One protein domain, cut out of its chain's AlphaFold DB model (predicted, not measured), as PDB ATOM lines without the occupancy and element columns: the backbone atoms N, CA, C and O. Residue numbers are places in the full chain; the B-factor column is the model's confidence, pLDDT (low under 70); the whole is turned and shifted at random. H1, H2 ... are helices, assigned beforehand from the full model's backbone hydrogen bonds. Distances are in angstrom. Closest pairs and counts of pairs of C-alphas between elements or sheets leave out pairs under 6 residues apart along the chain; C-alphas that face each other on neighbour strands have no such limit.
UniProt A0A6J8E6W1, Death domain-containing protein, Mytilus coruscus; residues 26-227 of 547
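This is residues 26 to 227 of the 547 residues of the protein "Death domain-containing protein" of Mytilus coruscus (UniProt A0A6J8E6W1). This is a long, slender bundle of helices: H4, H6 and H1 run lengthwise, and H8 and H9, one after the other, make a fourth row. H2, H3 and H7 form a small head at one end, and H5 with its links makes a turn at the other. The 202 printed residues hold nine named helices, H1 to H9 in chain order, and no named strand: the class is all helix. The outline is a rod of 80 by 26 by 24 A, loose, with a radius of gyration of the C-alphas of 22.9 A.

H4, residues 101 to 138, is 54.8 A long from C-alpha 101 at (-9.924, -22.822, -46.639) to C-alpha 138. H6, residues 152 to 186, spans 50.6 A and H1, residues 26 to 51, 35.9 A, beginning at C-alpha 26 (-43.977, 13.872, -27.329). H8 is residues 197 to 210 and H9 212 to 227, ending at C-alpha 227 (-48.491, 8.303, -18.045). The others are H2, 59 to 73, H3, 81 to 91, H5, 143 to 146, and H7, 190 to 195.

H4 is the hub, touching five helices, among them H1, at a shallow tilt of 16 degrees, opposite ways, with closest C-alphas Ala 32 and Ala 131, 4.5 A apart. H1, H4, H6, H8 and H9 form a bundle, long helices side by side. H6 touches H9, closest C-alphas Ile 168 and Ile 214 at 5.1 A, with residues 157 to 172 alone. H3 and H4 are a helical hairpin, closest C-alphas Gly 85 and Ala 111 at 5.5 A. H2 touches H7, closest C-alphas Val 59 and Ile 194 at 6.3 A. H5 and H6 only just touch, with 3 pairs of C-alphas within 8 A, the closest being Ser 143 and Ile 154 at 6.1 A. H1 and H6 are apart. Every O i to N i+4 pair is within hydrogen-bond range in H1, H2, H3, H7 and H8, against 32 of 34 in H4, 30 of 31 in H6 and 11 of 12 in H9; H5 is too short for such a pair.

The farthest C-alphas, Glu 95 and Gln 149, are 81.5 A apart. The printed part has no cut and no long link, and no printed residue is under 70 in pLDDT.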
ATOM      1  N   GLU A  26     -43.784  15.153 -26.666       89.62
ATOM      2  CA  GLU A  26     -43.977  13.872 -27.329       89.62
ATOM      3  C   GLU A  26     -42.946  13.627 -28.438       89.62
ATOM      4  O   GLU A  26     -42.409  12.530 -28.564       89.62
ATOM      5  N   SER A  27     -42.612  14.657 -29.223       90.81
ATOM      6  CA  SER A  27     -41.576  14.536 -30.250       90.81
ATOM      7  C   SER A  27     -40.203  14.253 -29.645       90.81
ATOM      8  O   SER A  27     -39.447  13.473 -30.217       90.81
ATOM      9  N   GLU A  28     -39.872  14.869 -28.510       92.62
ATOM     10  CA  GLU A  28     -38.586  14.658 -27.841       92.62
ATOM     11  C   GLU A  28     -38.502  13.274 -27.187       92.62
ATOM     12  O   GLU A  28     -37.491  12.593 -27.361       92.62
ATOM     13  N   ARG A  29     -39.587  12.810 -26.553       94.12
ATOM     14  CA  ARG A  29     -39.711  11.437 -26.030       94.12
ATOM     15  C   ARG A  29     -39.524  10.393 -27.129       94.12
ATOM     16  O   ARG A  29     -38.699   9.497 -26.990       94.12
ATOM     17  N   ARG A  30     -40.218  10.546 -28.263       95.00
ATOM     18  CA  ARG A  30     -40.085   9.630 -29.410       95.00
ATOM     19  C   ARG A  30     -38.671   9.590 -29.964       95.00
ATOM     20  O   ARG A  30     -38.187   8.515 -30.280       95.00
ATOM     21  N   LYS A  31     -37.991  10.736 -30.067       95.38
ATOM     22  CA  LYS A  31     -36.587  10.771 -30.510       95.38
ATOM     23  C   LYS A  31     -35.675   9.988 -29.567       95.38
ATOM     24  O   LYS A  31     -34.779   9.313 -30.054       95.38
ATOM     25  N   ALA A  32     -35.892  10.078 -28.253       96.44
ATOM     26  CA  ALA A  32     -35.133   9.283 -27.292       96.44
ATOM     27  C   ALA A  32     -35.402   7.779 -27.467       96.44
ATOM     28  O   ALA A  32     -34.456   7.008 -27.575       96.44
ATOM     29  N   ILE A  33     -36.670   7.374 -27.590       97.69
ATOM     30  CA  ILE A  33     -37.044   5.965 -27.795       97.69
ATOM     31  C   ILE A  33     -36.500   5.405 -29.110       97.69
ATOM     32  O   ILE A  33     -35.963   4.306 -29.108       97.69
ATOM     33  N   ILE A  34     -36.552   6.162 -30.209       97.88
ATOM     34  CA  ILE A  34     -35.983   5.733 -31.497       97.88
ATOM     35  C   ILE A  34     -34.490   5.416 -31.357       97.88
ATOM     36  O   ILE A  34     -34.042   4.393 -31.862       97.88
ATOM     37  N   LEU A  35     -33.727   6.247 -30.638       97.62
ATOM     38  CA  LEU A  35     -32.305   5.988 -30.392       97.62
ATOM     39  C   LEU A  35     -32.088   4.700 -29.587       97.62
ATOM     40  O   LEU A  35     -31.184   3.931 -29.904       97.62
ATOM     41  N   VAL A  36     -32.923   4.451 -28.573       97.62
ATOM     42  CA  VAL A  36     -32.869   3.222 -27.767       97.62
ATOM     43  C   VAL A  36     -33.203   1.994 -28.624       97.62
ATOM     44  O   VAL A  36     -32.441   1.033 -28.638       97.62
ATOM     45  N   GLU A  37     -34.283   2.037 -29.405       97.50
ATOM     46  CA  GLU A  37     -34.686   0.938 -30.295       97.50
ATOM     47  C   GLU A  37     -33.657   0.665 -31.403       97.50
ATOM     48  O   GLU A  37     -33.455  -0.483 -31.801       97.50
ATOM     49  N   GLU A  38     -33.008   1.705 -31.933       97.62
ATOM     50  CA  GLU A  38     -31.902   1.557 -32.883       97.62
ATOM     51  C   GLU A  38     -30.740   0.786 -32.258       97.62
ATOM     52  O   GLU A  38     -30.223  -0.140 -32.883       97.62
ATOM     53  N   VAL A  39     -30.355   1.124 -31.024       97.69
ATOM     54  CA  VAL A  39     -29.313   0.399 -30.286       97.69
ATOM     55  C   VAL A  39     -29.703  -1.065 -30.105       97.69
ATOM     56  O   VAL A  39     -28.916  -1.945 -30.442       97.69
ATOM     57  N   GLU A  40     -30.925  -1.359 -29.663       96.94
ATOM     58  CA  GLU A  40     -31.379  -2.744 -29.483       96.94
ATOM     59  C   GLU A  40     -31.366  -3.556 -30.782       96.94
ATOM     60  O   GLU A  40     -30.976  -4.726 -30.779       96.94
ATOM     61  N   LYS A  41     -31.751  -2.938 -31.907       97.50
ATOM     62  CA  LYS A  41     -31.684  -3.567 -33.234       97.50
ATOM     63  C   LYS A  41     -30.246  -3.865 -33.638       97.50
ATOM     64  O   LYS A  41     -29.978  -4.967 -34.112       97.50
ATOM     65  N   ILE A  42     -29.333  -2.916 -33.428       96.94
ATOM     66  CA  ILE A  42     -27.902  -3.083 -33.720       96.94
ATOM     67  C   ILE A  42     -27.324  -4.226 -32.878       96.94
ATOM     68  O   ILE A  42     -26.706  -5.136 -33.427       96.94
ATOM     69  N   VAL A  43     -27.595  -4.234 -31.571       96.56
ATOM     70  CA  VAL A  43     -27.131  -5.275 -30.642       96.56
ATOM     71  C   VAL A  43     -27.692  -6.641 -31.022       96.56
ATOM     72  O   VAL A  43     -26.945  -7.612 -31.100       96.56
ATOM     73  N   SER A  44     -28.995  -6.727 -31.297       96.81
ATOM     74  CA  SER A  44     -29.645  -7.982 -31.686       96.81
ATOM     75  C   SER A  44     -29.096  -8.509 -33.010       96.81
ATOM     76  O   SER A  44     -28.828  -9.703 -33.141       96.81
ATOM     77  N   HIS A  45     -28.881  -7.624 -33.988       97.06
ATOM     78  CA  HIS A  45     -28.260  -7.984 -35.257       97.06
ATOM     79  C   HIS A  45     -26.830  -8.491 -35.054       97.06
ATOM     80  O   HIS A  45     -26.480  -9.536 -35.597       97.06
ATOM     81  N   PHE A  46     -26.028  -7.804 -34.233       97.31
ATOM     82  CA  PHE A  46     -24.661  -8.218 -33.937       97.31
ATOM     83  C   PHE A  46     -24.622  -9.569 -33.221       97.31
ATOM     84  O   PHE A  46     -23.910 -10.466 -33.664       97.31
ATOM     85  N   LYS A  47     -25.435  -9.768 -32.174       96.50
ATOM     86  CA  LYS A  47     -25.528 -11.051 -31.462       96.50
ATOM     87  C   LYS A  47     -25.879 -12.192 -32.418       96.50
ATOM     88  O   LYS A  47     -25.178 -13.196 -32.448       96.50
ATOM     89  N   ASN A  48     -26.906 -12.011 -33.247       95.81
ATOM     90  CA  ASN A  48     -27.371 -13.050 -34.166       95.81
ATOM     91  C   ASN A  48     -26.389 -13.345 -35.301       95.81
ATOM     92  O   ASN A  48     -26.227 -14.502 -35.669       95.81
ATOM     93  N   LYS A  49     -25.766 -12.312 -35.877       96.00
ATOM     94  CA  LYS A  49     -24.847 -12.464 -37.011       96.00
ATOM     95  C   LYS A  49     -23.466 -12.939 -36.570       96.00
ATOM     96  O   LYS A  49     -22.846 -13.732 -37.268       96.00
ATOM     97  N   TRP A  50     -22.974 -12.415 -35.451       95.44
ATOM     98  CA  TRP A  50     -21.575 -12.546 -35.071       95.44
ATOM     99  C   TRP A  50     -21.343 -13.397 -33.833       95.44
ATOM    100  O   TRP A  50     -20.309 -14.044 -33.809       95.44
ATOM    101  N   LEU A  51     -22.229 -13.437 -32.836       94.75
ATOM    102  CA  LEU A  51     -21.961 -14.163 -31.579       94.75
ATOM    103  C   LEU A  51     -22.677 -15.511 -31.463       94.75
ATOM    104  O   LEU A  51     -22.183 -16.385 -30.766       94.75
ATOM    105  N   LYS A  52     -23.811 -15.699 -32.146       93.19
ATOM    106  CA  LYS A  52     -24.660 -16.893 -32.007       93.19
ATOM    107  C   LYS A  52     -23.916 -18.209 -32.254       93.19
ATOM    108  O   LYS A  52     -24.095 -19.149 -31.491       93.19
ATOM    109  N   ASP A  53     -23.092 -18.236 -33.296       90.81
ATOM    110  CA  ASP A  53     -22.328 -19.415 -33.716       90.81
ATOM    111  C   ASP A  53     -20.819 -19.218 -33.465       90.81
ATOM    112  O   ASP A  53     -19.980 -19.823 -34.129       90.81
ATOM    113  N   ALA A  54     -20.447 -18.288 -32.575       91.56
ATOM    114  CA  ALA A  54     -19.051 -18.046 -32.229       91.56
ATOM    115  C   ALA A  54     -18.578 -19.078 -31.200       91.56
ATOM    116  O   ALA A  54     -19.133 -19.144 -30.106       91.56
ATOM    117  N   THR A  55     -17.536 -19.832 -31.539       89.62
ATOM    118  CA  THR A  55     -16.880 -20.784 -30.635       89.62
ATOM    119  C   THR A  55     -15.372 -20.551 -30.625       89.62
ATOM    120  O   THR A  55     -14.836 -19.878 -31.509       89.62
ATOM    121  N   ASP A  56     -14.699 -21.071 -29.606       89.44
ATOM    122  CA  ASP A  56     -13.242 -21.121 -29.452       89.44
ATOM    123  C   ASP A  56     -12.691 -22.558 -29.585       89.44
ATOM    124  O   ASP A  56     -11.506 -22.797 -29.380       89.44
ATOM    125  N   ASP A  57     -13.520 -23.506 -30.036       89.75
ATOM    126  CA  ASP A  57     -13.173 -24.933 -30.171       89.75
ATOM    127  C   ASP A  57     -12.029 -25.218 -31.163       89.75
ATOM    128  O   ASP A  57     -11.473 -26.315 -31.190       89.75
ATOM    129  N   HIS A  58     -11.689 -24.251 -32.018       89.06
ATOM    130  CA  HIS A  58     -10.679 -24.389 -33.069       89.06
ATOM    131  C   HIS A  58      -9.411 -23.568 -32.809       89.06
ATOM    132  O   HIS A  58      -8.611 -23.401 -33.730       89.06
ATOM    133  N   VAL A  59      -9.208 -23.057 -31.586       91.50
ATOM    134  CA  VAL A  59      -8.049 -22.211 -31.238       91.50
ATOM    135  C   VAL A  59      -6.720 -22.871 -31.607       91.50
ATOM    136  O   VAL A  59      -5.932 -22.249 -32.318       91.50
ATOM    137  N   ASP A  60      -6.507 -24.137 -31.238       90.62
ATOM    138  CA  ASP A  60      -5.267 -24.860 -31.560       90.62
ATOM    139  C   ASP A  60      -5.047 -24.951 -33.082       90.62
ATOM    140  O   ASP A  60      -3.984 -24.610 -33.597       90.62
ATOM    141  N   SER A  61      -6.099 -25.295 -33.833       91.94
ATOM    142  CA  SER A  61      -6.049 -25.380 -35.299       91.94
ATOM    143  C   SER A  61      -5.821 -24.024 -35.976       91.94
ATOM    144  O   SER A  61      -5.232 -23.956 -37.056       91.94
ATOM    145  N   TRP A  62      -6.284 -22.926 -35.375       93.12
ATOM    146  CA  TRP A  62      -6.015 -21.573 -35.863       93.12
ATOM    147  C   TRP A  62      -4.570 -21.143 -35.598       93.12
ATOM    148  O   TRP A  62      -3.979 -20.474 -36.447       93.12
ATOM    149  N   ILE A  63      -3.984 -21.536 -34.465       90.81
ATOM    150  CA  ILE A  63      -2.572 -21.271 -34.146       90.81
ATOM    151  C   ILE A  63      -1.660 -22.031 -35.114       90.81
ATOM    152  O   ILE A  63      -0.756 -21.422 -35.697       90.81
ATOM    153  N   ASP A  64      -1.947 -23.310 -35.365       90.69
ATOM    154  CA  ASP A  64      -1.226 -24.122 -36.352       90.69
ATOM    155  C   ASP A  64      -1.294 -23.492 -37.750       90.69
ATOM    156  O   ASP A  64      -0.289 -23.396 -38.461       90.69
ATOM    157  N   LEU A  65      -2.466 -22.968 -38.131       89.50
ATOM    158  CA  LEU A  65      -2.641 -22.267 -39.400       89.50
ATOM    159  C   LEU A  65      -1.807 -20.978 -39.481       89.50
ATOM    160  O   LEU A  65      -1.249 -20.685 -40.541       89.50
ATOM    161  N   ILE A  66      -1.699 -20.208 -38.391       89.06
ATOM    162  CA  ILE A  66      -0.838 -19.015 -38.338       89.06
ATOM    163  C   ILE A  66       0.631 -19.410 -38.516       89.06
ATOM    164  O   ILE A  66       1.357 -18.740 -39.256       89.06
ATOM    165  N   ALA A  67       1.082 -20.479 -37.857       88.69
ATOM    166  CA  ALA A  67       2.453 -20.968 -37.986       88.69
ATOM    167  C   ALA A  67       2.765 -21.377 -39.436       88.69
ATOM    168  O   ALA A  67       3.744 -20.897 -40.013       88.69
ATOM    169  N   LEU A  68       1.870 -22.149 -40.058       88.06
ATOM    170  CA  LEU A  68       1.973 -22.571 -41.457       88.06
ATOM    171  C   LEU A  68       1.976 -21.373 -42.423       88.06
ATOM    172  O   LEU A  68       2.765 -21.323 -43.369       88.06
ATOM    173  N   ALA A  69       1.139 -20.364 -42.168       86.50
ATOM    174  CA  ALA A  69       1.082 -19.142 -42.965       86.50
ATOM    175  C   ALA A  69       2.371 -18.301 -42.872       86.50
ATOM    176  O   ALA A  69       2.793 -17.698 -43.863       86.50
ATOM    177  N   LYS A  70       3.030 -18.270 -41.709       87.75
ATOM    178  CA  LYS A  70       4.339 -17.615 -41.550       87.75
ATOM    179  C   LYS A  70       5.437 -18.342 -42.315       87.75
ATOM    180  O   LYS A  70       6.230 -17.686 -42.984       87.75
ATOM    181  N   GLU A  71       5.464 -19.668 -42.227       86.38
ATOM    182  CA  GLU A  71       6.496 -20.501 -42.844       86.38
ATOM    183  C   GLU A  71       6.397 -20.509 -44.375       86.38
ATOM    184  O   GLU A  71       7.388 -20.271 -45.063       86.38
ATOM    185  N   HIS A  72       5.196 -20.723 -44.920       82.69
ATOM    186  CA  HIS A  72       5.018 -20.968 -46.354       82.69
ATOM    187  C   HIS A  72       4.525 -19.766 -47.160       82.69
ATOM    188  O   HIS A  72       4.698 -19.751 -48.378       82.69
ATOM    189  N   ALA A  73       3.907 -18.771 -46.517       78.12
ATOM    190  CA  ALA A  73       3.368 -17.586 -47.191       78.12
ATOM    191  C   ALA A  73       4.028 -16.271 -46.732       78.12
ATOM    192  O   ALA A  73       3.617 -15.197 -47.172       78.12
ATOM    193  N   GLY A  74       5.054 -16.341 -45.872       81.94
ATOM    194  CA  GLY A  74       5.838 -15.181 -45.443       81.94
ATOM    195  C   GLY A  74       5.041 -14.153 -44.638       81.94
ATOM    196  O   GLY A  74       5.331 -12.960 -44.720       81.94
ATOM    197  N   MET A  75       4.021 -14.591 -43.890       84.25
ATOM    198  CA  MET A  75       3.161 -13.697 -43.116       84.25
ATOM    199  C   MET A  75       3.976 -12.871 -42.098       84.25
ATOM    200  O   MET A  75       4.633 -13.455 -41.229       84.25
ATOM    201  N   PRO A  76       3.939 -11.525 -42.155       84.25
ATOM    202  CA  PRO A  76       4.633 -10.692 -41.181       84.25
ATOM    203  C   PRO A  76       3.939 -10.750 -39.814       84.25
ATOM    204  O   PRO A  76       2.762 -11.087 -39.699       84.25
ATOM    205  N   LYS A  77       4.657 -10.364 -38.753       84.56
ATOM    206  CA  LYS A  77       4.061 -10.214 -37.418       84.56
ATOM    207  C   LYS A  77       3.080  -9.034 -37.419       84.56
ATOM    208  O   LYS A  77       3.511  -7.881 -37.403       84.56
ATOM    209  N   CYS A  78       1.782  -9.326 -37.421       84.44
ATOM    210  CA  CYS A  78       0.719  -8.324 -37.338       84.44
ATOM    211  C   CYS A  78       0.602  -7.775 -35.911       84.44
ATOM    212  O   CYS A  78       0.623  -8.539 -34.941       84.44
ATOM    213  N   LYS A  79       0.484  -6.450 -35.776       81.25
ATOM    214  CA  LYS A  79       0.315  -5.780 -34.476       81.25
ATOM    215  C   LYS A  79      -1.148  -5.535 -34.130       81.25
ATOM    216  O   LYS A  79      -1.453  -5.317 -32.963       81.25
ATOM    217  N   THR A  80      -2.025  -5.544 -35.128       82.31
ATOM    218  CA  THR A  80      -3.460  -5.312 -34.959       82.31
ATOM    219  C   THR A  80      -4.285  -6.366 -35.690       82.31
ATOM    220  O   THR A  80      -3.823  -7.011 -36.637       82.31
ATOM    221  N   VAL A  81      -5.537  -6.523 -35.260       84.69
ATOM    222  CA  VAL A  81      -6.503  -7.440 -35.883       84.69
ATOM    223  C   VAL A  81      -6.843  -6.993 -37.313       84.69
ATOM    224  O   VAL A  81      -7.095  -7.820 -38.189       84.69
ATOM    225  N   GLU A  82      -6.799  -5.689 -37.583       84.62
ATOM    226  CA  GLU A  82      -7.037  -5.111 -38.905       84.62
ATOM    227  C   GLU A  82      -5.905  -5.432 -39.886       84.62
ATOM    228  O   GLU A  82      -6.177  -5.839 -41.017       84.62
ATOM    229  N   GLU A  83      -4.647  -5.280 -39.458       86.38
ATOM    230  CA  GLU A  83      -3.474  -5.697 -40.238       86.38
ATOM    231  C   GLU A  83      -3.545  -7.197 -40.534       86.38
ATOM    232  O   GLU A  83      -3.358  -7.625 -41.673       86.38
ATOM    233  N   PHE A  84      -3.897  -7.988 -39.522       86.12
ATOM    234  CA  PHE A  84      -4.032  -9.431 -39.650       86.12
ATOM    235  C   PHE A  84      -5.100  -9.841 -40.670       86.12
ATOM    236  O   PHE A  84      -4.829 -10.651 -41.557       86.12
ATOM    237  N   GLY A  85      -6.289  -9.237 -40.615       86.12
ATOM    238  CA  GLY A  85      -7.348  -9.497 -41.590       86.12
ATOM    239  C   GLY A  85      -6.919  -9.194 -43.032       86.12
ATOM    240  O   GLY A  85      -7.253  -9.949 -43.947       86.12
ATOM    241  N   GLN A  86      -6.136  -8.130 -43.254       87.56
ATOM    242  CA  GLN A  86      -5.607  -7.797 -44.582       87.56
ATOM    243  C   GLN A  86      -4.590  -8.828 -45.082       87.56
ATOM    244  O   GLN A  86      -4.628  -9.206 -46.256       87.56
ATOM    245  N   GLU A  87      -3.709  -9.309 -44.206       88.25
ATOM    246  CA  GLU A  87      -2.734 -10.344 -44.553       88.25
ATOM    247  C   GLU A  87      -3.410 -11.694 -44.834       88.25
ATOM    248  O   GLU A  87      -3.084 -12.340 -45.829       88.25
ATOM    249  N   LEU A  88      -4.446 -12.076 -44.077       86.88
ATOM    250  CA  LEU A  88      -5.230 -13.284 -44.371       86.88
ATOM    251  C   LEU A  88      -5.885 -13.246 -45.760       86.88
ATOM    252  O   LEU A  88      -5.939 -14.267 -46.448       86.88
ATOM    253  N   ILE A  89      -6.347 -12.078 -46.218       87.00
ATOM    254  CA  ILE A  89      -6.903 -11.913 -47.573       87.00
ATOM    255  C   ILE A  89      -5.830 -12.138 -48.649       87.00
ATOM    256  O   ILE A  89      -6.135 -12.691 -49.711       87.00
ATOM    257  N   LYS A  90      -4.582 -11.723 -48.400       86.31
ATOM    258  CA  LYS A  90      -3.457 -11.956 -49.320       86.31
ATOM    259  C   LYS A  90      -3.079 -13.436 -49.347       86.31
ATOM    260  O   LYS A  90      -2.993 -14.024 -50.423       86.31
ATOM    261  N   ILE A  91      -2.954 -14.043 -48.171       85.31
ATOM    262  CA  ILE A  91      -2.560 -15.443 -47.969       85.31
ATOM    263  C   ILE A  91      -3.614 -16.414 -48.513       85.31
ATOM    264  O   ILE A  91      -3.273 -17.470 -49.038       85.31
ATOM    265  N   ARG A  92      -4.895 -16.022 -48.524       84.69
ATOM    266  CA  ARG A  92      -5.985 -16.775 -49.169       84.69
ATOM    267  C   ARG A  92      -5.743 -17.089 -50.645       84.69
ATOM    268  O   ARG A  92      -6.334 -18.034 -51.165       84.69
ATOM    269  N   LYS A  93      -4.923 -16.290 -51.329       82.62
ATOM    270  CA  LYS A  93      -4.583 -16.485 -52.745       82.62
ATOM    271  C   LYS A  93      -3.388 -17.422 -52.946       82.62
ATOM    272  O   LYS A  93      -3.077 -17.737 -54.090       82.62
ATOM    273  N   HIS A  94      -2.726 -17.847 -51.871       82.81
ATOM    274  CA  HIS A  94      -1.555 -18.713 -51.920       82.81
ATOM    275  C   HIS A  94      -1.963 -20.187 -52.049       82.81
ATOM    276  O   HIS A  94      -2.858 -20.662 -51.349       82.81
ATOM    277  N   GLU A  95      -1.290 -20.927 -52.930       75.56
ATOM    278  CA  GLU A  95      -1.642 -22.313 -53.278       75.56
ATOM    279  C   GLU A  95      -1.520 -23.272 -52.078       75.56
ATOM    280  O   GLU A  95      -2.393 -24.116 -51.865       75.56
ATOM    281  N   ALA A  96      -0.523 -23.039 -51.216       75.31
ATOM    282  CA  ALA A  96      -0.287 -23.788 -49.975       75.31
ATOM    283  C   ALA A  96      -1.433 -23.701 -48.941       75.31
ATOM    284  O   ALA A  96      -1.500 -24.507 -48.022       75.31
ATOM    285  N   MET A  97      -2.356 -22.743 -49.087       80.94
ATOM    286  CA  MET A  97      -3.486 -22.548 -48.163       80.94
ATOM    287  C   MET A  97      -4.793 -23.148 -48.693       80.94
ATOM    288  O   MET A  97      -5.855 -22.984 -48.087       80.94
ATOM    289  N   SER A  98      -4.739 -23.830 -49.840       77.56
ATOM    290  CA  SER A  98      -5.917 -24.345 -50.539       77.56
ATOM    291  C   SER A  98      -6.654 -25.451 -49.770       77.56
ATOM    292  O   SER A  98      -7.881 -25.532 -49.886       77.56
ATOM    293  N   GLU A  99      -5.939 -26.223 -48.950       82.19
ATOM    294  CA  GLU A  99      -6.476 -27.292 -48.093       82.19
ATOM    295  C   GLU A  99      -7.098 -26.758 -46.788       82.19
ATOM    296  O   GLU A  99      -8.027 -27.354 -46.251       82.19
ATOM    297  N   ASN A 100      -6.692 -25.566 -46.331       86.56
ATOM    298  CA  ASN A 100      -7.118 -24.967 -45.057       86.56
ATOM    299  C   ASN A 100      -8.181 -23.863 -45.209       86.56
ATOM    300  O   ASN A 100      -8.333 -22.988 -44.353       86.56
ATOM    301  N   LYS A 101      -8.950 -23.882 -46.306       86.06
ATOM    302  CA  LYS A 101      -9.924 -22.822 -46.639       86.06
ATOM    303  C   LYS A 101     -10.973 -22.574 -45.553       86.06
ATOM    304  O   LYS A 101     -11.430 -21.441 -45.420       86.06
ATOM    305  N   ILE A 102     -11.386 -23.611 -44.823       88.69
ATOM    306  CA  ILE A 102     -12.410 -23.505 -43.771       88.69
ATOM    307  C   ILE A 102     -11.862 -22.686 -42.598       88.69
ATOM    308  O   ILE A 102     -12.391 -21.612 -42.318       88.69
ATOM    309  N   LEU A 103     -10.739 -23.122 -42.018       89.31
ATOM    310  CA  LEU A 103     -10.064 -22.436 -40.913       89.31
ATOM    311  C   LEU A 103      -9.698 -20.991 -41.280       89.31
ATOM    312  O   LEU A 103      -9.923 -20.074 -40.496       89.31
ATOM    313  N   LEU A 104      -9.232 -20.761 -42.512       89.00
ATOM    314  CA  LEU A 104      -8.916 -19.418 -42.995       89.00
ATOM    315  C   LEU A 104     -10.148 -18.497 -43.051       89.00
ATOM    316  O   LEU A 104     -10.063 -17.320 -42.702       89.00
ATOM    317  N   ASN A 105     -11.298 -19.015 -43.490       89.75
ATOM    318  CA  ASN A 105     -12.545 -18.250 -43.486       89.75
ATOM    319  C   ASN A 105     -13.017 -17.949 -42.059       89.75
ATOM    320  O   ASN A 105     -13.561 -16.870 -41.827       89.75
ATOM    321  N   ASP A 106     -12.804 -18.859 -41.113       91.12
ATOM    322  CA  ASP A 106     -13.163 -18.624 -39.717       91.12
ATOM    323  C   ASP A 106     -12.271 -17.554 -39.082       91.12
ATOM    324  O   ASP A 106     -12.794 -16.621 -38.474       91.12
ATOM    325  N   MET A 107     -10.964 -17.561 -39.347       89.69
ATOM    326  CA  MET A 107     -10.074 -16.479 -38.908       89.69
ATOM    327  C   MET A 107     -10.416 -15.118 -39.537       89.69
ATOM    328  O   MET A 107     -10.350 -14.087 -38.865       89.69
ATOM    329  N   LEU A 108     -10.845 -15.093 -40.805       90.75
ATOM    330  CA  LEU A 108     -11.360 -13.871 -41.435       90.75
ATOM    331  C   LEU A 108     -12.632 -13.365 -40.739       90.75
ATOM    332  O   LEU A 108     -12.750 -12.164 -40.495       90.75
ATOM    333  N   LYS A 109     -13.557 -14.261 -40.363       92.31
ATOM    334  CA  LYS A 109     -14.746 -13.892 -39.573       92.31
ATOM    335  C   LYS A 109     -14.368 -13.364 -38.189       92.31
ATOM    336  O   LYS A 109     -15.028 -12.447 -37.715       92.31
ATOM    337  N   ILE A 110     -13.333 -13.910 -37.544       93.06
ATOM    338  CA  ILE A 110     -12.824 -13.415 -36.254       93.06
ATOM    339  C   ILE A 110     -12.350 -11.963 -36.389       93.06
ATOM    340  O   ILE A 110     -12.742 -11.115 -35.582       93.06
ATOM    341  N   ALA A 111     -11.557 -11.668 -37.423       91.06
ATOM    342  CA  ALA A 111     -11.062 -10.318 -37.675       91.06
ATOM    343  C   ALA A 111     -12.198  -9.338 -38.020       91.06
ATOM    344  O   ALA A 111     -12.239  -8.220 -37.504       91.06
ATOM    345  N   GLU A 112     -13.160  -9.765 -38.844       92.56
ATOM    346  CA  GLU A 112     -14.329  -8.951 -39.191       92.56
ATOM    347  C   GLU A 112     -15.232  -8.700 -37.972       92.56
ATOM    348  O   GLU A 112     -15.666  -7.571 -37.757       92.56
ATOM    349  N   ARG A 113     -15.456  -9.710 -37.119       95.19
ATOM    350  CA  ARG A 113     -16.221  -9.591 -35.866       95.19
ATOM    351  C   ARG A 113     -15.633  -8.526 -34.942       95.19
ATOM    352  O   ARG A 113     -16.387  -7.689 -34.454       95.19
ATOM    353  N   ALA A 114     -14.318  -8.556 -34.719       93.50
ATOM    354  CA  ALA A 114     -13.622  -7.580 -33.880       93.50
ATOM    355  C   ALA A 114     -13.799  -6.160 -34.420       93.50
ATOM    356  O   ALA A 114     -14.335  -5.299 -33.728       93.50
ATOM    357  N   LYS A 115     -13.489  -5.963 -35.707       92.62
ATOM    358  CA  LYS A 115     -13.652  -4.674 -36.384       92.62
ATOM    359  C   LYS A 115     -15.082  -4.137 -36.265       92.62
ATOM    360  O   LYS A 115     -15.290  -2.985 -35.896       92.62
ATOM    361  N   MET A 116     -16.077  -4.975 -36.562       95.19
ATOM    362  CA  MET A 116     -17.484  -4.579 -36.473       95.19
ATOM    363  C   MET A 116     -17.883  -4.221 -35.037       95.19
ATOM    364  O   MET A 116     -18.713  -3.336 -34.847       95.19
ATOM    365  N   PHE A 117     -17.312  -4.884 -34.028       96.19
ATOM    366  CA  PHE A 117     -17.556  -4.571 -32.622       96.19
ATOM    367  C   PHE A 117     -16.952  -3.216 -32.221       96.19
ATOM    368  O   PHE A 117     -17.641  -2.407 -31.594       96.19
ATOM    369  N   ASP A 118     -15.717  -2.935 -32.647       93.94
ATOM    370  CA  ASP A 118     -15.007  -1.679 -32.356       93.94
ATOM    371  C   ASP A 118     -15.686  -0.453 -32.960       93.94
ATOM    372  O   ASP A 118     -15.709   0.620 -32.358       93.94
ATOM    373  N   GLU A 119     -16.240  -0.601 -34.163       94.00
ATOM    374  CA  GLU A 119     -16.993   0.464 -34.825       94.00
ATOM    375  C   GLU A 119     -18.365   0.669 -34.157       94.00
ATOM    376  O   GLU A 119     -18.849   1.795 -34.028       94.00
ATOM    377  N   MET A 120     -18.989  -0.420 -33.700       96.94
ATOM    378  CA  MET A 120     -20.352  -0.423 -33.172       96.94
ATOM    379  C   MET A 120     -20.466   0.162 -31.759       96.94
ATOM    380  O   MET A 120     -21.379   0.951 -31.505       96.94
ATOM    381  N   ILE A 121     -19.599  -0.228 -30.817       97.00
ATOM    382  CA  ILE A 121     -19.753   0.154 -29.400       97.00
ATOM    383  C   ILE A 121     -19.684   1.676 -29.177       97.00
ATOM    384  O   ILE A 121     -20.570   2.205 -28.495       97.00
ATOM    385  N   PRO A 122     -18.734   2.427 -29.770       95.94
ATOM    386  CA  PRO A 122     -18.709   3.883 -29.653       95.94
ATOM    387  C   PRO A 122     -19.959   4.559 -30.236       95.94
ATOM    388  O   PRO A 122     -20.450   5.539 -29.670       95.94
ATOM    389  N   ASP A 123     -20.510   4.044 -31.343       96.56
ATOM    390  CA  ASP A 123     -21.766   4.551 -31.915       96.56
ATOM    391  C   ASP A 123     -22.954   4.302 -30.972       96.56
ATOM    392  O   ASP A 123     -23.728   5.223 -30.694       96.56
ATOM    393  N   ILE A 124     -23.056   3.094 -30.404       97.50
ATOM    394  CA  ILE A 124     -24.062   2.754 -29.386       97.50
ATOM    395  C   ILE A 124     -23.957   3.695 -28.184       97.50
ATOM    396  O   ILE A 124     -24.963   4.281 -27.778       97.50
ATOM    397  N   HIS A 125     -22.752   3.884 -27.640       96.12
ATOM    398  CA  HIS A 125     -22.523   4.771 -26.501       96.12
ATOM    399  C   HIS A 125     -22.998   6.198 -26.808       96.12
ATOM    400  O   HIS A 125     -23.753   6.791 -26.039       96.12
ATOM    401  N   ASN A 126     -22.628   6.738 -27.972       96.38
ATOM    402  CA  ASN A 126     -23.047   8.074 -28.399       96.38
ATOM    403  C   ASN A 126     -24.570   8.198 -28.561       96.38
ATOM    404  O   ASN A 126     -25.145   9.235 -28.217       96.38
ATOM    405  N   LYS A 127     -25.243   7.164 -29.078       97.44
ATOM    406  CA  LYS A 127     -26.710   7.137 -29.199       97.44
ATOM    407  C   LYS A 127     -27.390   7.121 -27.833       97.44
ATOM    408  O   LYS A 127     -28.304   7.919 -27.619       97.44
ATOM    409  N   LEU A 128     -26.921   6.284 -26.907       97.38
ATOM    410  CA  LEU A 128     -27.454   6.207 -25.544       97.38
ATOM    411  C   LEU A 128     -27.214   7.502 -24.765       97.38
ATOM    412  O   LEU A 128     -28.139   8.009 -24.139       97.38
ATOM    413  N   GLN A 129     -26.031   8.106 -24.879       96.94
ATOM    414  CA  GLN A 129     -25.733   9.401 -24.266       96.94
ATOM    415  C   GLN A 129     -26.694  10.496 -24.762       96.94
ATOM    416  O   GLN A 129     -27.289  11.224 -23.968       96.94
ATOM    417  N   ARG A 130     -26.938  10.571 -26.078       96.88
ATOM    418  CA  ARG A 130     -27.910  11.517 -26.661       96.88
ATOM    419  C   ARG A 130     -29.347  11.232 -26.225       96.88
ATOM    420  O   ARG A 130     -30.137  12.168 -26.096       96.88
ATOM    421  N   ALA A 131     -29.716   9.963 -26.053       97.12
ATOM    422  CA  ALA A 131     -31.024   9.589 -25.528       97.12
ATOM    423  C   ALA A 131     -31.168  10.049 -24.069       97.12
ATOM    424  O   ALA A 131     -32.151  10.715 -23.742       97.12
ATOM    425  N   PHE A 132     -30.155   9.801 -23.233       97.12
ATOM    426  CA  PHE A 132     -30.113  10.231 -21.836       97.12
ATOM    427  C   PHE A 132     -30.251  11.748 -21.684       97.12
ATOM    428  O   PHE A 132     -31.088  12.225 -20.920       97.12
ATOM    429  N   GLU A 133     -29.491  12.526 -22.457       94.88
ATOM    430  CA  GLU A 133     -29.559  13.994 -22.449       94.88
ATOM    431  C   GLU A 133     -30.956  14.518 -22.802       94.88
ATOM    432  O   GLU A 133     -31.409  15.528 -22.266       94.88
ATOM    433  N   ARG A 134     -31.676  13.835 -23.701       94.81
ATOM    434  CA  ARG A 134     -33.057  14.202 -24.044       94.81
ATOM    435  C   ARG A 134     -34.021  13.862 -22.919       94.81
ATOM    436  O   ARG A 134     -34.852  14.699 -22.571       94.81
ATOM    437  N   VAL A 135     -33.933  12.650 -22.378       95.75
ATOM    438  CA  VAL A 135     -34.831  12.199 -21.310       95.75
ATOM    439  C   VAL A 135     -34.637  13.068 -20.066       95.75
ATOM    440  O   VAL A 135     -35.604  13.676 -19.619       95.75
ATOM    441  N   SER A 136     -33.403  13.243 -19.590       94.88
ATOM    442  CA  SER A 136     -33.088  14.103 -18.436       94.88
ATOM    443  C   SER A 136     -33.552  15.549 -18.631       94.88
ATOM    444  O   SER A 136     -34.138  16.150 -17.733       94.88
ATOM    445  N   LYS A 137     -33.376  16.117 -19.831       92.88
ATOM    446  CA  LYS A 137     -33.769  17.505 -20.102       92.88
ATOM    447  C   LYS A 137     -35.282  17.722 -20.135       92.88
ATOM    448  O   LYS A 137     -35.742  18.797 -19.752       92.88
ATOM    449  N   TYR A 138     -36.063  16.768 -20.646       93.06
ATOM    450  CA  TYR A 138     -37.485  16.992 -20.944       93.06
ATOM    451  C   TYR A 138     -38.455  16.212 -20.038       93.06
ATOM    452  O   TYR A 138     -39.567  16.691 -19.787       93.06
ATOM    453  N   CYS A 139     -38.056  15.065 -19.487       94.62
ATOM    454  CA  CYS A 139     -38.892  14.205 -18.643       94.62
ATOM    455  C   CYS A 139     -38.788  14.579 -17.149       94.62
ATOM    456  O   CYS A 139     -38.343  13.786 -16.327       94.62
ATOM    457  N   LEU A 140     -39.199  15.806 -16.802       91.62
ATOM    458  CA  LEU A 140     -39.039  16.406 -15.458       91.62
ATOM    459  C   LEU A 140     -40.234  16.161 -14.516       91.62
ATOM    460  O   LEU A 140     -41.365  16.176 -14.979       91.62
ATOM    461  N   SER A 141     -40.075  16.060 -13.196       87.00
ATOM    462  CA  SER A 141     -41.234  15.919 -12.285       87.00
ATOM    463  C   SER A 141     -42.031  17.208 -12.053       87.00
ATOM    464  O   SER A 141     -43.237  17.149 -11.818       87.00
ATOM    465  N   PHE A 142     -41.375  18.373 -12.119       88.69
ATOM    466  CA  PHE A 142     -41.899  19.648 -11.601       88.69
ATOM    467  C   PHE A 142     -42.311  19.581 -10.116       88.69
ATOM    468  O   PHE A 142     -43.211  20.306  -9.691       88.69
ATOM    469  N   SER A 143     -41.656  18.727  -9.319       89.81
ATOM    470  CA  SER A 143     -41.905  18.547  -7.879       89.81
ATOM    471  C   SER A 143     -41.873  19.864  -7.094       89.81
ATOM    472  O   SER A 143     -42.696  20.086  -6.209       89.81
ATOM    473  N   LEU A 144     -40.993  20.787  -7.480       88.19
ATOM    474  CA  LEU A 144     -40.838  22.102  -6.853       88.19
ATOM    475  C   LEU A 144     -42.059  23.024  -7.042       88.19
ATOM    476  O   LEU A 144     -42.316  23.881  -6.199       88.19
ATOM    477  N   GLU A 145     -42.876  22.811  -8.079       87.31
ATOM    478  CA  GLU A 145     -44.153  23.526  -8.264       87.31
ATOM    479  C   GLU A 145     -45.237  23.056  -7.284       87.31
ATOM    480  O   GLU A 145     -46.317  23.652  -7.214       87.31
ATOM    481  N   ALA A 146     -44.976  21.976  -6.540       87.75
ATOM    482  CA  ALA A 146     -45.893  21.483  -5.531       87.75
ATOM    483  C   ALA A 146     -45.875  22.332  -4.254       87.75
ATOM    484  O   ALA A 146     -46.740  22.113  -3.423       87.75
ATOM    485  N   GLU A 147     -44.948  23.284  -4.068       85.88
ATOM    486  CA  GLU A 147     -44.907  24.178  -2.890       85.88
ATOM    487  C   GLU A 147     -44.989  23.404  -1.550       85.88
ATOM    488  O   GLU A 147     -45.759  23.750  -0.653       85.88
ATOM    489  N   ASN A 148     -44.226  22.307  -1.429       85.06
ATOM    490  CA  ASN A 148     -44.230  21.378  -0.284       85.06
ATOM    491  C   ASN A 148     -45.571  20.667  -0.021       85.06
ATOM    492  O   ASN A 148     -45.778  20.095   1.052       85.06
ATOM    493  N   GLN A 149     -46.493  20.673  -0.985       91.00
ATOM    494  CA  GLN A 149     -47.713  19.886  -0.897       91.00
ATOM    495  C   GLN A 149     -47.401  18.400  -1.072       91.00
ATOM    496  O   GLN A 149     -46.847  17.959  -2.077       91.00
ATOM    497  N   ASP A 150     -47.825  17.619  -0.087       92.25
ATOM    498  CA  ASP A 150     -47.707  16.170  -0.095       92.25
ATOM    499  C   ASP A 150     -48.706  15.551  -1.091       92.25
ATOM    500  O   ASP A 150     -49.915  15.452  -0.837       92.25
ATOM    501  N   ILE A 151     -48.193  15.195  -2.270       94.56
ATOM    502  CA  ILE A 151     -48.943  14.591  -3.372       94.56
ATOM    503  C   ILE A 151     -48.165  13.367  -3.855       94.56
ATOM    504  O   ILE A 151     -47.162  13.475  -4.565       94.56
ATOM    505  N   ARG A 152     -48.681  12.184  -3.517       94.19
ATOM    506  CA  ARG A 152     -48.016  10.895  -3.740       94.19
ATOM    507  C   ARG A 152     -47.574  10.665  -5.185       94.19
ATOM    508  O   ARG A 152     -46.443  10.273  -5.424       94.19
ATOM    509  N   ALA A 153     -48.435  10.966  -6.159       94.69
ATOM    510  CA  ALA A 153     -48.102  10.772  -7.571       94.69
ATOM    511  C   ALA A 153     -46.860  11.573  -8.010       94.69
ATOM    512  O   ALA A 153     -46.129  11.118  -8.885       94.69
ATOM    513  N   ILE A 154     -46.631  12.751  -7.418       95.12
ATOM    514  CA  ILE A 154     -45.466  13.598  -7.700       95.12
ATOM    515  C   ILE A 154     -44.216  13.006  -7.055       95.12
ATOM    516  O   ILE A 154     -43.208  12.863  -7.737       95.12
ATOM    517  N   GLN A 155     -44.304  12.627  -5.778       95.06
ATOM    518  CA  GLN A 155     -43.199  12.016  -5.034       95.06
ATOM    519  C   GLN A 155     -42.744  10.702  -5.672       95.06
ATOM    520  O   GLN A 155     -41.558  10.515  -5.910       95.06
ATOM    521  N   ASP A 156     -43.689   9.818  -6.012       95.31
ATOM    522  CA  ASP A 156     -43.392   8.541  -6.663       95.31
ATOM    523  C   ASP A 156     -42.659   8.766  -7.995       95.31
ATOM    524  O   ASP A 156     -41.735   8.032  -8.330       95.31
ATOM    525  N   TYR A 157     -43.054   9.782  -8.768       96.88
ATOM    526  CA  TYR A 157     -42.391  10.084 -10.033       96.88
ATOM    527  C   TYR A 157     -40.991  10.676  -9.828       96.88
ATOM    528  O   TYR A 157     -40.058  10.212 -10.473       96.88
ATOM    529  N   GLU A 158     -40.826  11.616  -8.896       95.44
ATOM    530  CA  GLU A 158     -39.519  12.197  -8.561       95.44
ATOM    531  C   GLU A 158     -38.525  11.145  -8.057       95.44
ATOM    532  O   GLU A 158     -37.388  11.090  -8.514       95.44
ATOM    533  N   ASN A 159     -38.965  10.252  -7.171       96.06
ATOM    534  CA  ASN A 159     -38.119   9.181  -6.650       96.06
ATOM    535  C   ASN A 159     -37.631   8.246  -7.764       96.06
ATOM    536  O   ASN A 159     -36.489   7.792  -7.740       96.06
ATOM    537  N   ASN A 160     -38.488   7.970  -8.754       97.06
ATOM    538  CA  ASN A 160     -38.086   7.172  -9.905       97.06
ATOM    539  C   ASN A 160     -37.099   7.927 -10.808       97.06
ATOM    540  O   ASN A 160     -36.145   7.312 -11.272       97.06
ATOM    541  N   ILE A 161     -37.279   9.240 -11.012       96.50
ATOM    542  CA  ILE A 161     -36.314  10.079 -11.745       96.50
ATOM    543  C   ILE A 161     -34.933   9.993 -11.107       96.50
ATOM    544  O   ILE A 161     -33.985   9.644 -11.801       96.50
ATOM    545  N   LEU A 162     -34.832  10.226  -9.796       96.06
ATOM    546  CA  LEU A 162     -33.555  10.171  -9.080       96.06
ATOM    547  C   LEU A 162     -32.870   8.808  -9.241       96.06
ATOM    548  O   LEU A 162     -31.665   8.738  -9.465       96.06
ATOM    549  N   LYS A 163     -33.652   7.724  -9.194       97.06
ATOM    550  CA  LYS A 163     -33.145   6.372  -9.432       97.06
ATOM    551  C   LYS A 163     -32.614   6.203 -10.861       97.06
ATOM    552  O   LYS A 163     -31.513   5.700 -11.046       97.06
ATOM    553  N   TRP A 164     -33.368   6.619 -11.879       97.81
ATOM    554  CA  TRP A 164     -32.936   6.488 -13.275       97.81
ATOM    555  C   TRP A 164     -31.738   7.386 -13.614       97.81
ATOM    556  O   TRP A 164     -30.867   6.969 -14.378       97.81
ATOM    557  N   GLU A 165     -31.663   8.585 -13.031       96.00
ATOM    558  CA  GLU A 165     -30.511   9.491 -13.138       96.00
ATOM    559  C   GLU A 165     -29.235   8.896 -12.541       96.00
ATOM    560  O   GLU A 165     -28.142   9.228 -12.993       96.00
ATOM    561  N   GLU A 166     -29.359   7.996 -11.567       96.50
ATOM    562  CA  GLU A 166     -28.239   7.266 -10.985       96.50
ATOM    563  C   GLU A 166     -27.897   5.990 -11.777       96.50
ATOM    564  O   GLU A 166     -26.727   5.736 -12.079       96.50
ATOM    565  N   ASP A 167     -28.903   5.189 -12.140       96.25
ATOM    566  CA  ASP A 167     -28.727   3.879 -12.778       96.25
ATOM    567  C   ASP A 167     -28.159   3.991 -14.205       96.25
ATOM    568  O   ASP A 167     -27.272   3.221 -14.585       96.25
ATOM    569  N   ILE A 168     -28.616   4.968 -14.998       97.25
ATOM    570  CA  ILE A 168     -28.208   5.112 -16.405       97.25
ATOM    571  C   ILE A 168     -26.709   5.448 -16.545       97.25
ATOM    572  O   ILE A 168     -26.015   4.728 -17.272       97.25
ATOM    573  N   PRO A 169     -26.157   6.478 -15.868       96.81
ATOM    574  CA  PRO A 169     -24.724   6.762 -15.923       96.81
ATOM    575  C   PRO A 169     -23.861   5.620 -15.385       96.81
ATOM    576  O   PRO A 169     -22.794   5.355 -15.940       96.81
ATOM    577  N   LYS A 170     -24.322   4.904 -14.347       96.50
ATOM    578  CA  LYS A 170     -23.635   3.702 -13.850       96.50
ATOM    579  C   LYS A 170     -23.575   2.610 -14.913       96.50
ATOM    580  O   LYS A 170     -22.511   2.030 -15.113       96.50
ATOM    581  N   GLY A 171     -24.677   2.367 -15.622       96.12
ATOM    582  CA  GLY A 171     -24.713   1.424 -16.738       96.12
ATOM    583  C   GLY A 171     -23.778   1.836 -17.879       96.12
ATOM    584  O   GLY A 171     -23.016   1.007 -18.376       96.12
ATOM    585  N   LEU A 172     -23.760   3.120 -18.256       96.06
ATOM    586  CA  LEU A 172     -22.832   3.648 -19.268       96.06
ATOM    587  C   LEU A 172     -21.364   3.461 -18.852       96.06
ATOM    588  O   LEU A 172     -20.541   3.029 -19.660       96.06
ATOM    589  N   ALA A 173     -21.035   3.730 -17.587       95.81
ATOM    590  CA  ALA A 173     -19.699   3.500 -17.045       95.81
ATOM    591  C   ALA A 173     -19.327   2.006 -17.029       95.81
ATOM    592  O   ALA A 173     -18.188   1.659 -17.341       95.81
ATOM    593  N   GLU A 174     -20.276   1.118 -16.712       95.62
ATOM    594  CA  GLU A 174     -20.073  -0.334 -16.762       95.62
ATOM    595  C   GLU A 174     -19.757  -0.807 -18.187       95.62
ATOM    596  O   GLU A 174     -18.784  -1.539 -18.371       95.62
ATOM    597  N   VAL A 175     -20.512  -0.343 -19.189       95.62
ATOM    598  CA  VAL A 175     -20.261  -0.645 -20.608       95.62
ATOM    599  C   VAL A 175     -18.885  -0.147 -21.041       95.62
ATOM    600  O   VAL A 175     -18.141  -0.903 -21.657       95.62
ATOM    601  N   ASN A 176     -18.508   1.082 -20.681       94.94
ATOM    602  CA  ASN A 176     -17.192   1.629 -21.021       94.94
ATOM    603  C   ASN A 176     -16.051   0.844 -20.373       94.94
ATOM    604  O   ASN A 176     -15.055   0.568 -21.035       94.94
ATOM    605  N   ARG A 177     -16.205   0.440 -19.107       95.81
ATOM    606  CA  ARG A 177     -15.231  -0.420 -18.428       95.81
ATOM    607  C   ARG A 177     -15.094  -1.761 -19.150       95.81
ATOM    608  O   ARG A 177     -13.985  -2.158 -19.465       95.81
ATOM    609  N   LYS A 178     -16.208  -2.428 -19.468       94.06
ATOM    610  CA  LYS A 178     -16.190  -3.726 -20.167       94.06
ATOM    611  C   LYS A 178     -15.642  -3.642 -21.586       94.06
ATOM    612  O   LYS A 178     -14.918  -4.532 -22.022       94.06
ATOM    613  N   TYR A 179     -15.919  -2.544 -22.276       95.12
ATOM    614  CA  TYR A 179     -15.309  -2.263 -23.564       95.12
ATOM    615  C   TYR A 179     -13.799  -2.017 -23.438       95.12
ATOM    616  O   TYR A 179     -13.040  -2.467 -24.288       95.12
ATOM    617  N   HIS A 180     -13.345  -1.366 -22.364       94.38
ATOM    618  CA  HIS A 180     -11.920  -1.199 -22.091       94.38
ATOM    619  C   HIS A 180     -11.225  -2.534 -21.796       94.38
ATOM    620  O   HIS A 180     -10.206  -2.806 -22.422       94.38
ATOM    621  N   ASP A 181     -11.822  -3.395 -20.960       92.31
ATOM    622  CA  ASP A 181     -11.332  -4.761 -20.700       92.31
ATOM    623  C   ASP A 181     -11.158  -5.541 -22.027       92.31
ATOM    624  O   ASP A 181     -10.172  -6.246 -22.244       92.31
ATOM    625  N   TYR A 182     -12.106  -5.379 -22.959       94.00
ATOM    626  CA  TYR A 182     -12.010  -5.931 -24.310       94.00
ATOM    627  C   TYR A 182     -10.866  -5.308 -25.133       94.00
ATOM    628  O   TYR A 182     -10.130  -6.041 -25.787       94.00
ATOM    629  N   LEU A 183     -10.688  -3.983 -25.109       91.25
ATOM    630  CA  LEU A 183      -9.607  -3.309 -25.841       91.25
ATOM    631  C   LEU A 183      -8.219  -3.712 -25.325       91.25
ATOM    632  O   LEU A 183      -7.298  -3.870 -26.126       91.25
ATOM    633  N   GLU A 184      -8.064  -3.898 -24.014       89.62
ATOM    634  CA  GLU A 184      -6.831  -4.417 -23.413       89.62
ATOM    635  C   GLU A 184      -6.548  -5.848 -23.882       89.62
ATOM    636  O   GLU A 184      -5.436  -6.136 -24.321       89.62
ATOM    637  N   ALA A 185      -7.566  -6.716 -23.881       85.81
ATOM    638  CA  ALA A 185      -7.452  -8.081 -24.395       85.81
ATOM    639  C   ALA A 185      -7.206  -8.131 -25.915       85.81
ATOM    640  O   ALA A 185      -6.568  -9.056 -26.405       85.81
ATOM    641  N   LYS A 186      -7.692  -7.139 -26.674       83.75
ATOM    642  CA  LYS A 186      -7.486  -7.037 -28.124       83.75
ATOM    643  C   LYS A 186      -6.071  -6.576 -28.489       83.75
ATOM    644  O   LYS A 186      -5.528  -7.038 -29.489       83.75
ATOM    645  N   ASN A 187      -5.490  -5.643 -27.733       78.44
ATOM    646  CA  ASN A 187      -4.227  -4.965 -28.066       78.44
ATOM    647  C   ASN A 187      -2.977  -5.804 -27.733       78.44
ATOM    648  O   ASN A 187      -2.015  -5.321 -27.135       78.44
ATOM    649  N   ILE A 188      -2.988  -7.063 -28.157       81.50
ATOM    650  CA  ILE A 188      -1.894  -8.029 -28.032       81.50
ATOM    651  C   ILE A 188      -1.498  -8.551 -29.419       81.50
ATOM    652  O   ILE A 188      -2.158  -8.266 -30.419       81.50
ATOM    653  N   SER A 189      -0.388  -9.290 -29.513       82.88
ATOM    654  CA  SER A 189      -0.017  -9.942 -30.777       82.88
ATOM    655  C   SER A 189      -1.112 -10.905 -31.227       82.88
ATOM    656  O   SER A 189      -1.778 -11.507 -30.389       82.88
ATOM    657  N   MET A 190      -1.275 -11.090 -32.538       81.38
ATOM    658  CA  MET A 190      -2.378 -11.895 -33.070       81.38
ATOM    659  C   MET A 190      -2.422 -13.326 -32.516       81.38
ATOM    660  O   MET A 190      -3.496 -13.859 -32.263       81.38
ATOM    661  N   GLU A 191      -1.267 -13.951 -32.311       84.06
ATOM    662  CA  GLU A 191      -1.176 -15.299 -31.745       84.06
ATOM    663  C   GLU A 191      -1.797 -15.330 -30.347       84.06
ATOM    664  O   GLU A 191      -2.668 -16.145 -30.072       84.06
ATOM    665  N   ALA A 192      -1.459 -14.338 -29.523       86.19
ATOM    666  CA  ALA A 192      -2.022 -14.171 -28.190       86.19
ATOM    667  C   ALA A 192      -3.517 -13.790 -28.235       86.19
ATOM    668  O   ALA A 192      -4.291 -14.197 -27.369       86.19
ATOM    669  N   TYR A 193      -3.952 -13.039 -29.256       88.88
ATOM    670  CA  TYR A 193      -5.367 -12.727 -29.495       88.88
ATOM    671  C   TYR A 193      -6.180 -13.999 -29.780       88.88
ATOM    672  O   TYR A 193      -7.280 -14.160 -29.254       88.88
ATOM    673  N   ILE A 194      -5.643 -14.911 -30.597       90.12
ATOM    674  CA  ILE A 194      -6.273 -16.204 -30.891       90.12
ATOM    675  C   ILE A 194      -6.232 -17.129 -29.670       90.12
ATOM    676  O   ILE A 194      -7.251 -17.722 -29.336       90.12
ATOM    677  N   GLU A 195      -5.108 -17.204 -28.958       90.44
ATOM    678  CA  GLU A 195      -4.982 -18.001 -27.727       90.44
ATOM    679  C   GLU A 195      -5.991 -17.580 -26.648       90.44
ATOM    680  O   GLU A 195      -6.502 -18.409 -25.901       90.44
ATOM    681  N   THR A 196      -6.315 -16.287 -26.571       91.12
ATOM    682  CA  THR A 196      -7.257 -15.738 -25.581       91.12
ATOM    683  C   THR A 196      -8.662 -15.517 -26.140       91.12
ATOM    684  O   THR A 196      -9.479 -14.825 -25.525       91.12
ATOM    685  N   TYR A 197      -8.988 -16.120 -27.286       92.38
ATOM    686  CA  TYR A 197     -10.195 -15.788 -28.034       92.38
ATOM    687  C   TYR A 197     -11.501 -15.988 -27.256       92.38
ATOM    688  O   TYR A 197     -12.401 -15.145 -27.332       92.38
ATOM    689  N   GLY A 198     -11.586 -17.042 -26.440       92.56
ATOM    690  CA  GLY A 198     -12.722 -17.268 -25.544       92.56
ATOM    691  C   GLY A 198     -12.959 -16.101 -24.576       92.56
ATOM    692  O   GLY A 198     -14.097 -15.666 -24.389       92.56
ATOM    693  N   ASN A 199     -11.892 -15.502 -24.032       92.31
ATOM    694  CA  ASN A 199     -11.984 -14.319 -23.167       92.31
ATOM    695  C   ASN A 199     -12.464 -13.079 -23.944       92.31
ATOM    696  O   ASN A 199     -13.241 -12.270 -23.440       92.31
ATOM    697  N   ILE A 200     -12.054 -12.944 -25.205       93.75
ATOM    698  CA  ILE A 200     -12.495 -11.850 -26.078       93.75
ATOM    699  C   ILE A 200     -13.991 -11.972 -26.384       93.75
ATOM    700  O   ILE A 200     -14.731 -10.998 -26.230       93.75
ATOM    701  N   LEU A 201     -14.459 -13.170 -26.754       94.69
ATOM    702  CA  LEU A 201     -15.884 -13.454 -26.953       94.69
ATOM    703  C   LEU A 201     -16.698 -13.201 -25.681       94.69
ATOM    704  O   LEU A 201     -17.786 -12.616 -25.743       94.69
ATOM    705  N   HIS A 202     -16.159 -13.597 -24.528       94.25
ATOM    706  CA  HIS A 202     -16.756 -13.333 -23.226       94.25
ATOM    707  C   HIS A 202     -16.914 -11.825 -22.987       94.25
ATOM    708  O   HIS A 202     -18.027 -11.358 -22.744       94.25
ATOM    709  N   ASN A 203     -15.852 -11.033 -23.157       94.50
ATOM    710  CA  ASN A 203     -15.907  -9.582 -22.960       94.50
ATOM    711  C   ASN A 203     -16.871  -8.886 -23.934       94.50
ATOM    712  O   ASN A 203     -17.632  -8.003 -23.520       94.50
ATOM    713  N   MET A 204     -16.914  -9.310 -25.205       96.56
ATOM    714  CA  MET A 204     -17.905  -8.811 -26.168       96.56
ATOM    715  C   MET A 204     -19.334  -9.095 -25.689       96.56
ATOM    716  O   MET A 204     -20.180  -8.199 -25.673       96.56
ATOM    717  N   THR A 205     -19.600 -10.328 -25.256       95.88
ATOM    718  CA  THR A 205     -20.926 -10.761 -24.794       95.88
ATOM    719  C   THR A 205     -21.367  -9.974 -23.562       95.88
ATOM    720  O   THR A 205     -22.445  -9.379 -23.574       95.88
ATOM    721  N   TYR A 206     -20.500  -9.864 -22.554       95.00
ATOM    722  CA  TYR A 206     -20.780  -9.134 -21.313       95.00
ATOM    723  C   TYR A 206     -21.009  -7.637 -21.538       95.00
ATOM    724  O   TYR A 206     -21.881  -7.032 -20.904       95.00
ATOM    725  N   THR A 207     -20.264  -7.030 -22.465       96.44
ATOM    726  CA  THR A 207     -20.484  -5.630 -22.854       96.44
ATOM    727  C   THR A 207     -21.903  -5.448 -23.399       96.44
ATOM    728  O   THR A 207     -22.621  -4.542 -22.976       96.44
ATOM    729  N   LEU A 208     -22.355  -6.344 -24.284       96.75
ATOM    730  CA  LEU A 208     -23.697  -6.274 -24.872       96.75
ATOM    731  C   LEU A 208     -24.816  -6.638 -23.888       96.75
ATOM    732  O   LEU A 208     -25.931  -6.141 -24.020       96.75
ATOM    733  N   GLU A 209     -24.551  -7.505 -22.915       94.62
ATOM    734  CA  GLU A 209     -25.490  -7.853 -21.837       94.62
ATOM    735  C   GLU A 209     -25.665  -6.744 -20.798       94.62
ATOM    736  O   GLU A 209     -26.655  -6.735 -20.068       94.62
ATOM    737  N   SER A 210     -24.753  -5.773 -20.761       94.31
ATOM    738  CA  SER A 210     -24.868  -4.604 -19.885       94.31
ATOM    739  C   SER A 210     -25.774  -3.510 -20.472       94.31
ATOM    740  O   SER A 210     -26.309  -2.693 -19.728       94.31
ATOM    741  N   LEU A 211     -26.014  -3.509 -21.791       95.44
ATOM    742  CA  LEU A 211     -26.820  -2.487 -22.474       95.44
ATOM    743  C   LEU A 211     -28.307  -2.447 -22.054       95.44
ATOM    744  O   LEU A 211     -28.824  -1.340 -21.887       95.44
ATOM    745  N   PRO A 212     -29.008  -3.576 -21.813       95.25
ATOM    746  CA  PRO A 212     -30.374  -3.558 -21.278       95.25
ATOM    747  C   PRO A 212     -30.513  -2.778 -19.966       95.25
ATOM    748  O   PRO A 212     -31.491  -2.057 -19.791       95.25
ATOM    749  N   LYS A 213     -29.487  -2.801 -19.097       94.12
ATOM    750  CA  LYS A 213     -29.466  -2.030 -17.840       94.12
ATOM    751  C   LYS A 213     -29.510  -0.511 -18.057       94.12
ATOM    752  O   LYS A 213     -29.735   0.226 -17.106       94.12
ATOM    753  N   ILE A 214     -29.280  -0.043 -19.284       97.38
ATOM    754  CA  ILE A 214     -29.373   1.364 -19.688       97.38
ATOM    755  C   ILE A 214     -30.684   1.603 -20.444       97.38
ATOM    756  O   ILE A 214     -31.421   2.544 -20.144       97.38
ATOM    757  N   CYS A 215     -30.984   0.740 -21.420       97.44
ATOM    758  CA  CYS A 215     -32.163   0.864 -22.274       97.44
ATOM    759  C   CYS A 215     -33.479   0.754 -21.487       97.44
ATOM    760  O   CYS A 215     -34.403   1.529 -21.744       97.44
ATOM    761  N   ASP A 216     -33.570  -0.171 -20.525       96.56
ATOM    762  CA  ASP A 216     -34.791  -0.408 -19.745       96.56
ATOM    763  C   ASP A 216     -35.155   0.803 -18.870       96.56
ATOM    764  O   ASP A 216     -36.251   1.340 -19.057       96.56
ATOM    765  N   PRO A 217     -34.247   1.353 -18.032       97.69
ATOM    766  CA  PRO A 217     -34.496   2.608 -17.322       97.69
ATOM    767  C   PRO A 217     -34.925   3.774 -18.215       97.69
ATOM    768  O   PRO A 217     -35.814   4.537 -17.842       97.69
ATOM    769  N   MET A 218     -34.334   3.927 -19.407       97.50
ATOM    770  CA  MET A 218     -34.730   4.993 -20.338       97.50
ATOM    771  C   MET A 218     -36.164   4.817 -20.841       97.50
ATOM    772  O   MET A 218     -36.915   5.797 -20.909       97.50
ATOM    773  N   ARG A 219     -36.561   3.585 -21.184       97.56
ATOM    774  CA  ARG A 219     -37.937   3.274 -21.598       97.56
ATOM    775  C   ARG A 219     -38.918   3.505 -20.463       97.56
ATOM    776  O   ARG A 219     -39.930   4.176 -20.670       97.56
ATOM    777  N   ASP A 220     -38.588   3.019 -19.273       97.94
ATOM    778  CA  ASP A 220     -39.406   3.190 -18.077       97.94
ATOM    779  C   ASP A 220     -39.592   4.668 -17.734       97.94
ATOM    780  O   ASP A 220     -40.711   5.094 -17.441       97.94
ATOM    781  N   TRP A 221     -38.536   5.479 -17.847       98.06
ATOM    782  CA  TRP A 221     -38.609   6.916 -17.592       98.06
ATOM    783  C   TRP A 221     -39.528   7.623 -18.592       98.06
ATOM    784  O   TRP A 221     -40.416   8.385 -18.192       98.06
ATOM    785  N   VAL A 222     -39.389   7.341 -19.890       97.38
ATOM    786  CA  VAL A 222     -40.270   7.917 -20.919       97.38
ATOM    787  C   VAL A 222     -41.726   7.482 -20.715       97.38
ATOM    788  O   VAL A 222     -42.623   8.327 -20.755       97.38
ATOM    789  N   LEU A 223     -41.972   6.199 -20.444       97.25
ATOM    790  CA  LEU A 223     -43.314   5.659 -20.217       97.25
ATOM    791  C   LEU A 223     -43.955   6.243 -18.948       97.25
ATOM    792  O   LEU A 223     -45.141   6.599 -18.922       97.25
ATOM    793  N   ALA A 224     -43.175   6.378 -17.876       97.12
ATOM    794  CA  ALA A 224     -43.620   7.028 -16.657       97.12
ATOM    795  C   ALA A 224     -43.978   8.495 -16.912       97.12
ATOM    796  O   ALA A 224     -45.052   8.920 -16.489       97.12
ATOM    797  N   ASP A 225     -43.156   9.238 -17.660       96.50
ATOM    798  CA  ASP A 225     -43.426  10.634 -18.023       96.50
ATOM    799  C   ASP A 225     -44.678  10.780 -18.910       96.50
ATOM    800  O   ASP A 225     -45.456  11.731 -18.779       96.50
ATOM    801  N   GLU A 226     -44.920   9.833 -19.819       95.19
ATOM    802  CA  GLU A 226     -46.121   9.811 -20.660       95.19
ATOM    803  C   GLU A 226     -47.394   9.581 -19.842       95.19
ATOM    804  O   GLU A 226     -48.402  10.277 -20.013       95.19
ATOM    805  N   THR A 227     -47.347   8.638 -18.902       96.25
ATOM    806  CA  THR A 227     -48.491   8.303 -18.045       96.25
ATOM    807  C   THR A 227     -48.686   9.284 -16.884       96.25
ATOM    808  O   THR A 227     -49.779   9.354 -16.311       96.25
TER     809      THR A 227